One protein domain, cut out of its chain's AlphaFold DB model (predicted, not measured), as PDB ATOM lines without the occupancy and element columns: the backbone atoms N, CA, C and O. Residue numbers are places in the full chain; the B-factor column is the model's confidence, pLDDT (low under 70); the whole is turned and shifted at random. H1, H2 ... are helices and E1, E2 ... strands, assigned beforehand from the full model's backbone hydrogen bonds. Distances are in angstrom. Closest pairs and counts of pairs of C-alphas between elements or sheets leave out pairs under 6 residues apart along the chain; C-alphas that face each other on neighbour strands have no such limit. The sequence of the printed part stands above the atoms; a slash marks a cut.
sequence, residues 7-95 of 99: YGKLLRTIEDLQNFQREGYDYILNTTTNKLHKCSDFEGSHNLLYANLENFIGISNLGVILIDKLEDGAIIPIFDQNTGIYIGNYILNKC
ATOM      1  N   TYR A   7     130.356 113.291 131.386       85.75
ATOM      2  CA  TYR A   7     131.574 113.014 132.132       85.75
ATOM      3  C   TYR A   7     131.286 112.139 133.345       85.75
ATOM      4  O   TYR A   7     130.271 112.300 134.027       85.75
ATOM      5  N   GLY A   8     132.205 111.222 133.622       86.06
ATOM      6  CA  GLY A   8     132.145 110.372 134.792       86.06
ATOM      7  C   GLY A   8     133.504 110.090 135.413       86.06
ATOM      8  O   GLY A   8     134.558 110.353 134.832       86.06
ATOM      9  N   LYS A   9     133.457 109.540 136.625       86.62
ATOM     10  CA  LYS A   9     134.603 109.132 137.435       86.62
ATOM     11  C   LYS A   9     134.318 107.749 138.011       86.62
ATOM     12  O   LYS A   9     133.252 107.512 138.575       86.62
ATOM     13  N   LEU A  10     135.256 106.821 137.845       82.00
ATOM     14  CA  LEU A  10     135.145 105.485 138.435       82.00
ATOM     15  C   LEU A  10     135.256 105.578 139.959       82.00
ATOM     16  O   LEU A  10     136.186 106.201 140.469       82.00
ATOM     17  N   LEU A  11     134.347 104.920 140.673       78.94
ATOM     18  CA  LEU A  11     134.393 104.819 142.129       78.94
ATOM     19  C   LEU A  11     135.228 103.588 142.489       78.94
ATOM     20  O   LEU A  11     134.737 102.474 142.422       78.94
ATOM     21  N   ARG A  12     136.512 103.732 142.816       76.69
ATOM     22  CA  ARG A  12     137.358 102.559 143.128       76.69
ATOM     23  C   ARG A  12     137.471 102.311 144.622       76.69
ATOM     24  O   ARG A  12     137.724 101.192 145.054       76.69
ATOM     25  N   THR A  13     137.275 103.355 145.414       77.38
ATOM     26  CA  THR A  13     137.449 103.329 146.861       77.38
ATOM     27  C   THR A  13     136.305 104.043 147.578       77.38
ATOM     28  O   THR A  13     135.577 104.849 146.998       77.38
ATOM     29  N   ILE A  14     136.157 103.771 148.876       73.00
ATOM     30  CA  ILE A  14     135.228 104.514 149.743       73.00
ATOM     31  C   ILE A  14     135.598 106.005 149.778       73.00
ATOM     32  O   ILE A  14     134.720 106.857 149.868       73.00
ATOM     33  N   GLU A  15     136.886 106.332 149.668       79.56
ATOM     34  CA  GLU A  15     137.350 107.716 149.579       79.56
ATOM     35  C   GLU A  15     136.885 108.382 148.276       79.56
ATOM     36  O   GLU A  15     136.429 109.524 148.311       79.56
ATOM     37  N   ASP A  16     136.891 107.658 147.149       74.31
ATOM     38  CA  ASP A  16     136.297 108.149 145.902       74.31
ATOM     39  C   ASP A  16     134.815 108.448 146.088       74.31
ATOM     40  O   ASP A  16     134.374 109.510 145.669       74.31
ATOM     41  N   LEU A  17     134.066 107.573 146.765       73.75
ATOM     42  CA  LEU A  17     132.650 107.794 147.068       73.75
ATOM     43  C   LEU A  17     132.423 109.027 147.961       73.75
ATOM     44  O   LEU A  17     131.534 109.830 147.697       73.75
ATOM     45  N   GLN A  18     133.231 109.219 149.000       75.75
ATOM     46  CA  GLN A  18     133.113 110.394 149.871       75.75
ATOM     47  C   GLN A  18     133.473 111.691 149.137       75.75
ATOM     48  O   GLN A  18     132.813 112.718 149.308       75.75
ATOM     49  N   ASN A  19     134.508 111.649 148.295       75.50
ATOM     50  CA  ASN A  19     134.877 112.771 147.440       75.50
ATOM     51  C   ASN A  19     133.791 113.044 146.402       75.50
ATOM     52  O   ASN A  19     133.459 114.196 146.166       75.50
ATOM     53  N   PHE A  20     133.172 112.001 145.861       76.25
ATOM     54  CA  PHE A  20     132.061 112.080 144.923       76.25
ATOM     55  C   PHE A  20     130.853 112.819 145.508       76.25
ATOM     56  O   PHE A  20     130.329 113.752 144.904       76.25
ATOM     57  N   GLN A  21     130.462 112.467 146.732       70.69
ATOM     58  CA  GLN A  21     129.388 113.154 147.451       70.69
ATOM     59  C   GLN A  21     129.727 114.624 147.738       70.69
ATOM     60  O   GLN A  21     128.852 115.486 147.694       70.69
ATOM     61  N   ARG A  22     131.004 114.934 147.998       73.88
ATOM     62  CA  ARG A  22     131.479 116.303 148.258       73.88
ATOM     63  C   ARG A  22     131.606 117.151 146.987       73.88
ATOM     64  O   ARG A  22     131.350 118.349 147.035       73.88
ATOM     65  N   GLU A  23     132.020 116.543 145.879       72.19
ATOM     66  CA  GLU A  23     132.188 117.173 144.562       72.19
ATOM     67  C   GLU A  23     130.835 117.488 143.892       72.19
ATOM     68  O   GLU A  23     130.800 118.246 142.926       72.19
ATOM     69  N   GLY A  24     129.721 116.980 144.438       67.62
ATOM     70  CA  GLY A  24     128.368 117.367 144.031       67.62
ATOM     71  C   GLY A  24     127.904 116.709 142.735       67.62
ATOM     72  O   GLY A  24     127.183 117.326 141.959       67.62
ATOM     73  N   TYR A  25     128.332 115.474 142.480       76.50
ATOM     74  CA  TYR A  25     127.843 114.728 141.328       76.50
ATOM     75  C   TYR A  25     126.364 114.372 141.465       76.50
ATOM     76  O   TYR A  25     125.850 114.109 142.553       76.50
ATOM     77  N   ASP A  26     125.697 114.303 140.320       80.00
ATOM     78  CA  ASP A  26     124.249 114.189 140.269       80.00
ATOM     79  C   ASP A  26     123.770 112.721 140.303       80.00
ATOM     80  O   ASP A  26     122.723 112.417 140.887       80.00
ATOM     81  N   TYR A  27     124.532 111.780 139.719       85.94
ATOM     82  CA  TYR A  27     124.091 110.383 139.552       85.94
ATOM     83  C   TYR A  27     125.209 109.359 139.674       85.94
ATOM     84  O   TYR A  27     126.383 109.652 139.480       85.94
ATOM     85  N   ILE A  28     124.815 108.114 139.920       88.06
ATOM     86  CA  ILE A  28     125.695 106.950 139.926       88.06
ATOM     87  C   ILE A  28     125.111 105.892 138.991       88.06
ATOM     88  O   ILE A  28     123.939 105.531 139.088       88.06
ATOM     89  N   LEU A  29     125.939 105.396 138.078       88.12
ATOM     90  CA  LEU A  29     125.626 104.322 137.148       88.12
ATOM     91  C   LEU A  29     126.309 103.038 137.601       88.12
ATOM     92  O   LEU A  29     127.531 102.981 137.709       88.12
ATOM     93  N   ASN A  30     125.526 101.986 137.793       88.38
ATOM     94  CA  ASN A  30     126.040 100.636 137.953       88.38
ATOM     95  C   ASN A  30     126.337 100.038 136.570       88.38
ATOM     96  O   ASN A  30     125.413  99.779 135.805       88.38
ATOM     97  N   THR A  31     127.598  99.782 136.246       86.94
ATOM     98  CA  THR A  31     128.041  99.262 134.944       86.94
ATOM     99  C   THR A  31     127.683  97.791 134.719       86.94
ATOM    100  O   THR A  31     127.629  97.348 133.576       86.94
ATOM    101  N   THR A  32     127.386  97.037 135.781       85.62
ATOM    102  CA  THR A  32     126.952  95.632 135.697       85.62
ATOM    103  C   THR A  32     125.467  95.517 135.371       85.62
ATOM    104  O   THR A  32     125.060  94.675 134.576       85.62
ATOM    105  N   THR A  33     124.636  96.351 136.002       86.00
ATOM    106  CA  THR A  33     123.170  96.322 135.826       86.00
ATOM    107  C   THR A  33     122.653  97.402 134.886       86.00
ATOM    108  O   THR A  33     121.467  97.405 134.557       86.00
ATOM    109  N   ASN A  34     123.525  98.317 134.457       86.56
ATOM    110  CA  ASN A  34     123.190  99.509 133.684       86.56
ATOM    111  C   ASN A  34     122.193 100.447 134.390       86.56
ATOM    112  O   ASN A  34     121.590 101.315 133.759       86.56
ATOM    113  N   LYS A  35     122.008 100.280 135.708       89.06
ATOM    114  CA  LYS A  35     121.065 101.087 136.479       89.06
ATOM    115  C   LYS A  35     121.656 102.442 136.846       89.06
ATOM    116  O   LYS A  35     122.716 102.505 137.468       89.06
ATOM    117  N   LEU A  36     120.950 103.509 136.488       88.50
ATOM    118  CA  LEU A  36     121.202 104.871 136.934       88.50
ATOM    119  C   LEU A  36     120.440 105.134 138.229       88.50
ATOM    120  O   LEU A  36     119.242 104.859 138.340       88.50
ATOM    121  N   HIS A  37     121.131 105.743 139.177       86.38
ATOM    122  CA  HIS A  37     120.597 106.155 140.460       86.38
ATOM    123  C   HIS A  37     120.907 107.629 140.705       86.38
ATOM    124  O   HIS A  37     122.001 108.091 140.384       86.38
ATOM    125  N   LYS A  38     119.971 108.376 141.298       82.69
ATOM    126  CA  LYS A  38     120.252 109.732 141.793       82.69
ATOM    127  C   LYS A  38     121.160 109.650 143.002       82.69
ATOM    128  O   LYS A  38     120.851 108.904 143.926       82.69
ATOM    129  N   CYS A  39     122.233 110.438 143.027       78.62
ATOM    130  CA  CYS A  39     123.198 110.381 144.122       78.62
ATOM    131  C   CYS A  39     122.551 110.682 145.489       78.62
ATOM    132  O   CYS A  39     122.920 110.053 146.477       78.62
ATOM    133  N   SER A  40     121.540 111.563 145.543       73.00
ATOM    134  CA  SER A  40     120.791 111.888 146.770       73.00
ATOM    135  C   SER A  40     120.008 110.711 147.360       73.00
ATOM    136  O   SER A  40     119.898 110.599 148.575       73.00
ATOM    137  N   ASP A  41     119.482 109.824 146.511       64.12
ATOM    138  CA  ASP A  41     118.631 108.698 146.928       64.12
ATOM    139  C   ASP A  41     119.429 107.388 147.033       64.12
ATOM    140  O   ASP A  41     118.933 106.358 147.500       64.12
ATOM    141  N   PHE A  42     120.688 107.417 146.592       67.25
ATOM    142  CA  PHE A  42     121.551 106.248 146.509       67.25
ATOM    143  C   PHE A  42     122.196 105.851 147.843       67.25
ATOM    144  O   PHE A  42     122.698 104.736 147.972       67.25
ATOM    145  N   GLU A  43     122.121 106.712 148.860       58.94
ATOM    146  CA  GLU A  43     122.530 106.381 150.233       58.94
ATOM    147  C   GLU A  43     121.577 105.386 150.920       58.94
ATOM    148  O   GLU A  43     121.968 104.711 151.869       58.94
ATOM    149  N   GLY A  44     120.332 105.281 150.443       58.47
ATOM    150  CA  GLY A  44     119.294 104.449 151.046       58.47
ATOM    151  C   GLY A  44     119.395 102.962 150.682       58.47
ATOM    152  O   GLY A  44     120.282 102.227 151.111       58.47
ATOM    153  N   SER A  45     118.433 102.478 149.896       51.72
ATOM    154  CA  SER A  45     118.193 101.050 149.618       51.72
ATOM    155  C   SER A  45     119.291 100.315 148.830       51.72
ATOM    156  O   SER A  45     119.175  99.111 148.616       51.72
ATOM    157  N   HIS A  46     120.360 101.003 148.416       66.44
ATOM    158  CA  HIS A  46     121.391 100.484 147.504       66.44
ATOM    159  C   HIS A  46     122.794 100.397 148.127       66.44
ATOM    160  O   HIS A  46     123.781 100.302 147.403       66.44
ATOM    161  N   ASN A  47     122.852 100.404 149.464       66.31
ATOM    162  CA  ASN A  47     124.031 100.398 150.333       66.31
ATOM    163  C   ASN A  47     125.388 100.127 149.647       66.31
ATOM    164  O   ASN A  47     125.872  98.992 149.568       66.31
ATOM    165  N   LEU A  48     126.028 101.216 149.216       67.94
ATOM    166  CA  LEU A  48     127.334 101.196 148.567       67.94
ATOM    167  C   LEU A  48     128.464 100.667 149.451       67.94
ATOM    168  O   LEU A  48     129.456 100.182 148.915       67.94
ATOM    169  N   LEU A  49     128.323 100.710 150.783       66.62
ATOM    170  CA  LEU A  49     129.346 100.202 151.709       66.62
ATOM    171  C   LEU A  49     129.608  98.704 151.519       66.62
ATOM    172  O   LEU A  49     130.699  98.230 151.829       66.62
ATOM    173  N   TYR A  50     128.613  97.966 151.021       69.69
ATOM    174  CA  TYR A  50     128.712  96.530 150.757       69.69
ATOM    175  C   TYR A  50     128.736  96.198 149.261       69.69
ATOM    176  O   TYR A  50     128.854  95.029 148.894       69.69
ATOM    177  N   ALA A  51     128.603  97.202 148.393       72.69
ATOM    178  CA  ALA A  51     128.637  97.014 146.954       72.69
ATOM    179  C   ALA A  51     130.087  97.023 146.448       72.69
ATOM    180  O   ALA A  51     130.945  97.722 146.985       72.69
ATOM    181  N   ASN A  52     130.372  96.268 145.383       80.50
ATOM    182  CA  ASN A  52     131.667  96.383 144.714       80.50
ATOM    183  C   ASN A  52     131.722  97.716 143.952       80.50
ATOM    184  O   ASN A  52     131.112  97.836 142.888       80.50
ATOM    185  N   LEU A  53     132.439  98.692 144.513       79.44
ATOM    186  CA  LEU A  53     132.529 100.055 143.990       79.44
ATOM    187  C   LEU A  53     133.069 100.107 142.556       79.44
ATOM    188  O   LEU A  53     132.589 100.920 141.775       79.44
ATOM    189  N   GLU A  54     133.946  99.176 142.161       82.31
ATOM    190  CA  GLU A  54     134.510  99.118 140.802       82.31
ATOM    191  C   GLU A  54     133.444  98.981 139.701       82.31
ATOM    192  O   GLU A  54     133.684  99.334 138.547       82.31
ATOM    193  N   ASN A  55     132.248  98.507 140.063       85.31
ATOM    194  CA  ASN A  55     131.103  98.404 139.165       85.31
ATOM    195  C   ASN A  55     130.314  99.712 139.043       85.31
ATOM    196  O   ASN A  55     129.233  99.712 138.457       85.31
ATOM    197  N   PHE A  56     130.778 100.813 139.626       87.00
ATOM    198  CA  PHE A  56     130.056 102.072 139.626       87.00
ATOM    199  C   PHE A  56     130.875 103.186 138.987       87.00
ATOM    200  O   PHE A  56     132.042 103.427 139.303       87.00
ATOM    201  N   ILE A  57     130.208 103.895 138.084       87.69
ATOM    202  CA  ILE A  57     130.677 105.151 137.527       87.69
ATOM    203  C   ILE A  57     129.805 106.236 138.106       87.69
ATOM    204  O   ILE A  57     128.587 106.255 137.944       87.69
ATOM    205  N   GLY A  58     130.451 107.163 138.767       87.12
ATOM    206  CA  GLY A  58     129.822 108.386 139.149       87.12
ATOM    207  C   GLY A  58     129.725 109.360 137.972       87.12
ATOM    208  O   GLY A  58     130.702 109.524 137.249       87.12
ATOM    209  N   ILE A  59     128.565 109.978 137.751       86.38
ATOM    210  CA  ILE A  59     128.259 110.812 136.580       86.38
ATOM    211  C   ILE A  59     127.928 112.240 137.008       86.38
ATOM    212  O   ILE A  59     127.097 112.458 137.893       86.38
ATOM    213  N   SER A  60     128.575 113.212 136.362       78.38
ATOM    214  CA  SER A  60     128.322 114.639 136.569       78.38
ATOM    215  C   SER A  60     127.644 115.237 135.339       78.38
ATOM    216  O   SER A  60     128.114 115.040 134.215       78.38
ATOM    217  N   ASN A  61     126.581 116.021 135.530       70.31
ATOM    218  CA  ASN A  61     125.950 116.790 134.453       70.31
ATOM    219  C   ASN A  61     126.726 118.083 134.137       70.31
ATOM    220  O   ASN A  61     126.159 119.179 134.061       70.31
ATOM    221  N   LEU A  62     128.035 117.986 133.906       61.44
ATOM    222  CA  LEU A  62     128.828 119.112 133.412       61.44
ATOM    223  C   LEU A  62     128.561 119.316 131.914       61.44
ATOM    224  O   LEU A  62     129.354 118.913 131.072       61.44
ATOM    225  N   GLY A  63     127.427 119.936 131.573       54.16
ATOM    226  CA  GLY A  63     127.098 120.279 130.185       54.16
ATOM    227  C   GLY A  63     125.676 119.933 129.745       54.16
ATOM    228  O   GLY A  63     125.463 119.085 128.887       54.16
ATOM    229  N   VAL A  64     124.711 120.700 130.257       60.16
ATOM    230  CA  VAL A  64     123.360 120.966 129.710       60.16
ATOM    231  C   VAL A  64     122.350 119.804 129.651       60.16
ATOM    232  O   VAL A  64     121.189 120.038 129.991       60.16
ATOM    233  N   ILE A  65     122.708 118.581 129.237       65.88
ATOM    234  CA  ILE A  65     121.762 117.451 129.297       65.88
ATOM    235  C   ILE A  65     121.792 116.875 130.700       65.88
ATOM    236  O   ILE A  65     122.799 116.316 131.121       65.88
ATOM    237  N   LEU A  66     120.655 116.966 131.386       73.88
ATOM    238  CA  LEU A  66     120.457 116.166 132.577       73.88
ATOM    239  C   LEU A  66     120.246 114.714 132.139       73.88
ATOM    240  O   LEU A  66     119.288 114.427 131.422       73.88
ATOM    241  N   ILE A  67     121.159 113.818 132.514       78.88
ATOM    242  CA  ILE A  67     121.096 112.389 132.155       78.88
ATOM    243  C   ILE A  67     119.769 111.734 132.585       78.88
ATOM    244  O   ILE A  67     119.299 110.816 131.924       78.88
ATOM    245  N   ASP A  68     119.096 112.251 133.617       77.25
ATOM    246  CA  ASP A  68     117.764 111.791 134.028       77.25
ATOM    247  C   ASP A  68     116.623 112.132 133.063       77.25
ATOM    248  O   ASP A  68     115.564 111.501 133.116       77.25
ATOM    249  N   LYS A  69     116.821 113.106 132.172       82.06
ATOM    250  CA  LYS A  69     115.873 113.459 131.111       82.06
ATOM    251  C   LYS A  69     115.996 112.552 129.897       82.06
ATOM    252  O   LYS A  69     115.121 112.598 129.037       82.06
ATOM    253  N   LEU A  70     117.059 111.758 129.807       84.88
ATOM    254  CA  LEU A  70     117.169 110.736 128.776       84.88
ATOM    255  C   LEU A  70     116.179 109.606 129.059       84.88
ATOM    256  O   LEU A  70     115.828 109.343 130.209       84.88
ATOM    257  N   GLU A  71     115.683 108.972 128.006       86.44
ATOM    258  CA  GLU A  71     114.762 107.843 128.129       86.44
ATOM    259  C   GLU A  71     115.497 106.586 128.605       86.44
ATOM    260  O   GLU A  71     116.697 106.422 128.366       86.44
ATOM    261  N   ASP A  72     114.772 105.684 129.266       88.38
ATOM    262  CA  ASP A  72     115.301 104.349 129.540       88.38
ATOM    263  C   ASP A  72     115.613 103.630 128.223       88.38
ATOM    264  O   ASP A  72     114.894 103.752 127.232       88.38
ATOM    265  N   GLY A  73     116.719 102.895 128.198       87.50
ATOM    266  CA  GLY A  73     117.281 102.292 126.996       87.50
ATOM    267  C   GLY A  73     118.181 103.225 126.175       87.50
ATOM    268  O   GLY A  73     118.813 102.754 125.228       87.50
ATOM    269  N   ALA A  74     118.297 104.514 126.520       88.88
ATOM    270  CA  ALA A  74     119.199 105.426 125.820       88.88
ATOM    271  C   ALA A  74     120.664 104.988 125.967       88.88
ATOM    272  O   ALA A  74     121.120 104.661 127.061       88.88
ATOM    273  N   ILE A  75     121.424 105.012 124.870       88.69
ATOM    274  CA  ILE A  75     122.862 104.726 124.897       88.69
ATOM    275  C   ILE A  75     123.619 106.031 125.117       88.69
ATOM    276  O   ILE A  75     123.466 106.977 124.344       88.69
ATOM    277  N   ILE A  76     124.459 106.060 126.147       86.38
ATOM    278  CA  ILE A  76     125.254 107.227 126.516       86.38
ATOM    279  C   ILE A  76     126.757 106.932 126.434       86.38
ATOM    280  O   ILE A  76     127.212 105.958 127.036       86.38
ATOM    281  N   PRO A  77     127.546 107.763 125.730       87.75
ATOM    282  CA  PRO A  77     128.996 107.717 125.822       87.75
ATOM    283  C   PRO A  77     129.452 108.463 127.078       87.75
ATOM    284  O   PRO A  77     129.102 109.627 127.276       87.75
ATOM    285  N   ILE A  78     130.251 107.803 127.912       86.88
ATOM    286  CA  ILE A  78     130.837 108.394 129.116       86.88
ATOM    287  C   ILE A  78     132.332 108.601 128.901       86.88
ATOM    288  O   ILE A  78     133.033 107.716 128.403       86.88
ATOM    289  N   PHE A  79     132.820 109.769 129.304       87.62
ATOM    290  CA  PHE A  79     134.221 110.164 129.239       87.62
ATOM    291  C   PHE A  79     134.753 110.439 130.642       87.62
ATOM    292  O   PHE A  79     134.032 110.934 131.504       87.62
ATOM    293  N   ASP A  80     136.018 110.125 130.883       86.50
ATOM    294  CA  ASP A  80     136.677 110.390 132.153       86.50
ATOM    295  C   ASP A  80     136.781 111.898 132.383       86.50
ATOM    296  O   ASP A  80     137.266 112.641 131.530       86.50
ATOM    297  N   GLN A  81     136.311 112.358 133.539       83.75
ATOM    298  CA  GLN A  81     136.227 113.785 133.846       83.75
ATOM    299  C   GLN A  81     137.595 114.479 133.925       83.75
ATOM    300  O   GLN A  81     137.687 115.671 133.637       83.75
ATOM    301  N   ASN A  82     138.659 113.765 134.305       82.69
ATOM    302  CA  ASN A  82     139.985 114.362 134.492       82.69
ATOM    303  C   ASN A  82     140.796 114.389 133.195       82.69
ATOM    304  O   ASN A  82     141.560 115.319 132.950       82.69
ATOM    305  N   THR A  83     140.660 113.345 132.379       85.81
ATOM    306  CA  THR A  83     141.481 113.133 131.181       85.81
ATOM    307  C   THR A  83     140.733 113.412 129.881       85.81
ATOM    308  O   THR A  83     141.364 113.572 128.839       85.81
ATOM    309  N   GLY A  84     139.399 113.452 129.914       84.75
ATOM    310  CA  GLY A  84     138.549 113.530 128.726       84.75
ATOM    311  C   GLY A  84     138.573 112.262 127.868       84.75
ATOM    312  O   GLY A  84     138.052 112.274 126.754       84.75
ATOM    313  N   ILE A  85     139.187 111.174 128.345       89.44
ATOM    314  CA  ILE A  85     139.298 109.913 127.606       89.44
ATOM    315  C   ILE A  85     137.959 109.182 127.640       89.44
ATOM    316  O   ILE A  85     137.312 109.088 128.677       89.44
ATOM    317  N   TYR A  86     137.551 108.621 126.506       88.56
ATOM    318  CA  TYR A  86     136.355 107.790 126.419       88.56
ATOM    319  C   TYR A  86     136.468 106.545 127.315       88.56
ATOM    320  O   TYR A  86     137.400 105.754 127.170       88.56
ATOM    321  N   ILE A  87     135.502 106.370 128.219       88.00
ATOM    322  CA  ILE A  87     135.393 105.211 129.114       88.00
ATOM    323  C   ILE A  87     134.605 104.097 128.425       88.00
ATOM    324  O   ILE A  87     135.029 102.942 128.423       88.00
ATOM    325  N   GLY A  88     133.448 104.429 127.848       88.94
ATOM    326  CA  GLY A  88     132.538 103.422 127.315       88.94
ATOM    327  C   GLY A  88     131.154 103.958 126.969       88.94
ATOM    328  O   GLY A  88     130.804 105.087 127.308       88.94
ATOM    329  N   ASN A  89     130.369 103.107 126.312       89.19
ATOM    330  CA  ASN A  89     128.958 103.331 126.039       89.19
ATOM    331  C   ASN A  89     128.140 102.481 127.002       89.19
ATOM    332  O   ASN A  89     128.387 101.279 127.118       89.19
ATOM    333  N   TYR A  90     127.144 103.088 127.630       87.94
ATOM    334  CA  TYR A  90     126.268 102.409 128.575       87.94
ATOM    335  C   TYR A  90     124.817 102.591 128.170       87.94
ATOM    336  O   TYR A  90     124.431 103.650 127.680       87.94
ATOM    337  N   ILE A  91     124.023 101.543 128.363       87.81
ATOM    338  CA  ILE A  91     122.572 101.633 128.227       87.81
ATOM    339  C   ILE A  91     122.058 102.228 129.531       87.81
ATOM    340  O   ILE A  91     122.430 101.768 130.602       87.81
ATOM    341  N   LEU A  92     121.238 103.262 129.459       86.38
ATOM    342  CA  LEU A  92     120.678 103.903 130.632       86.38
ATOM    343  C   LEU A  92     119.411 103.175 131.073       86.38
ATOM    344  O   LEU A  92     118.443 103.153 130.324       86.38
ATOM    345  N   ASN A  93     119.380 102.635 132.289       88.44
ATOM    346  CA  ASN A  93     118.148 102.129 132.897       88.44
ATOM    347  C   ASN A  93     117.897 102.856 134.214       88.44
ATOM    348  O   ASN A  93     118.675 102.704 135.151       88.44
ATOM    349  N   LYS A  94     116.835 103.641 134.344       88.19
ATOM    350  CA  LYS A  94     116.535 104.302 135.614       88.19
ATOM    351  C   LYS A  94     116.152 103.281 136.675       88.19
ATOM    352  O   LYS A  94     115.421 102.322 136.440       88.19
ATOM    353  N   CYS A  95     116.677 103.479 137.877       85.94
ATOM    354  CA  CYS A  95     116.227 102.718 139.025       85.94
ATOM    355  C   CYS A  95     114.810 103.153 139.421       85.94
ATOM    356  O   CYS A  95     114.610 104.311 139.771       85.94
TER     357      CYS A  95
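AT A GLANCE: This is residues 7 to 95 of the 99 residues of an uncharacterized protein of Scytonema hofmannii PCC 7110 (UniProt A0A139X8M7). What shape is this? One six-stranded sheet curls like part of a barrel and folds back on itself, E3, E2 and E4 facing E5 and E6 with E1 as hinge, while H1 covers E4 from outside. What builds it? The 89 printed residues include E1, H1, E2, E3, E4, E5 and E6 in chain order; the class is mixed, helices and strands, with under half of the residues in named elements. The mixed sheet runs E3 E2 E4 E1 E5 E6, and the whole is compact, with a radius of gyration of the C-alphas of 11.9 A and spans of 28 by 28 by 21 A.

IN THESE COORDINATES: Where does the printed part begin? E1, residues 7 to 10, starts with C-alpha 7 at (131.574, 113.014, 132.132) and measures 10.4 A; H1, residues 14 to 23, measures 14.0 A. What follows? E2, residues 27 to 30, measures 10.1 A, E3, residues 35 to 38, 10.2 A, and E4, residues 56 to 60, 13.0 A. E5, residues 75 to 80, measures 16.6 A, and E6, residues 86 to 91, 15.2 A, ending with C-alpha 91 at (122.572, 101.633, 128.227).

HOW THE PARTS SIT: Which strands pair? E3 and E2 form a hairpin, N 28 and O 37 2.9 A apart; E2 and E4 are antiparallel, N 29 and O 57 2.8 A, as are E4 and E1, N 9 and O 58 2.8 A. E1 and E5 are parallel, N 8 and O 79 2.8 A; E5 and E6 form a hairpin, N 76 and O 90 2.9 A. Where is H1? It is on the sheet, at a height of 10.0 A, along E4 at 13 degrees on the local plane; the closest C-alphas, of Phe 20 and Gly 58, are 7.2 A apart. Its O i to N i+4 pairs are each within hydrogen-bond range. E1, H1 and E2 form a split strand-helix-strand unit, E4 between its strands, with a right-handed crossover.

THE WHOLE: How far does it reach? The two C-alphas farthest apart, of Tyr 50 and Val 64, are 32.7 A apart; the printed part has no cut. Which links are long? E3 to E4, 17 residues, and E4 to E5, 14. Where is confidence low? The pLDDT is under 70 at residue 24, residues 41 to 50 and residues 62 to 65.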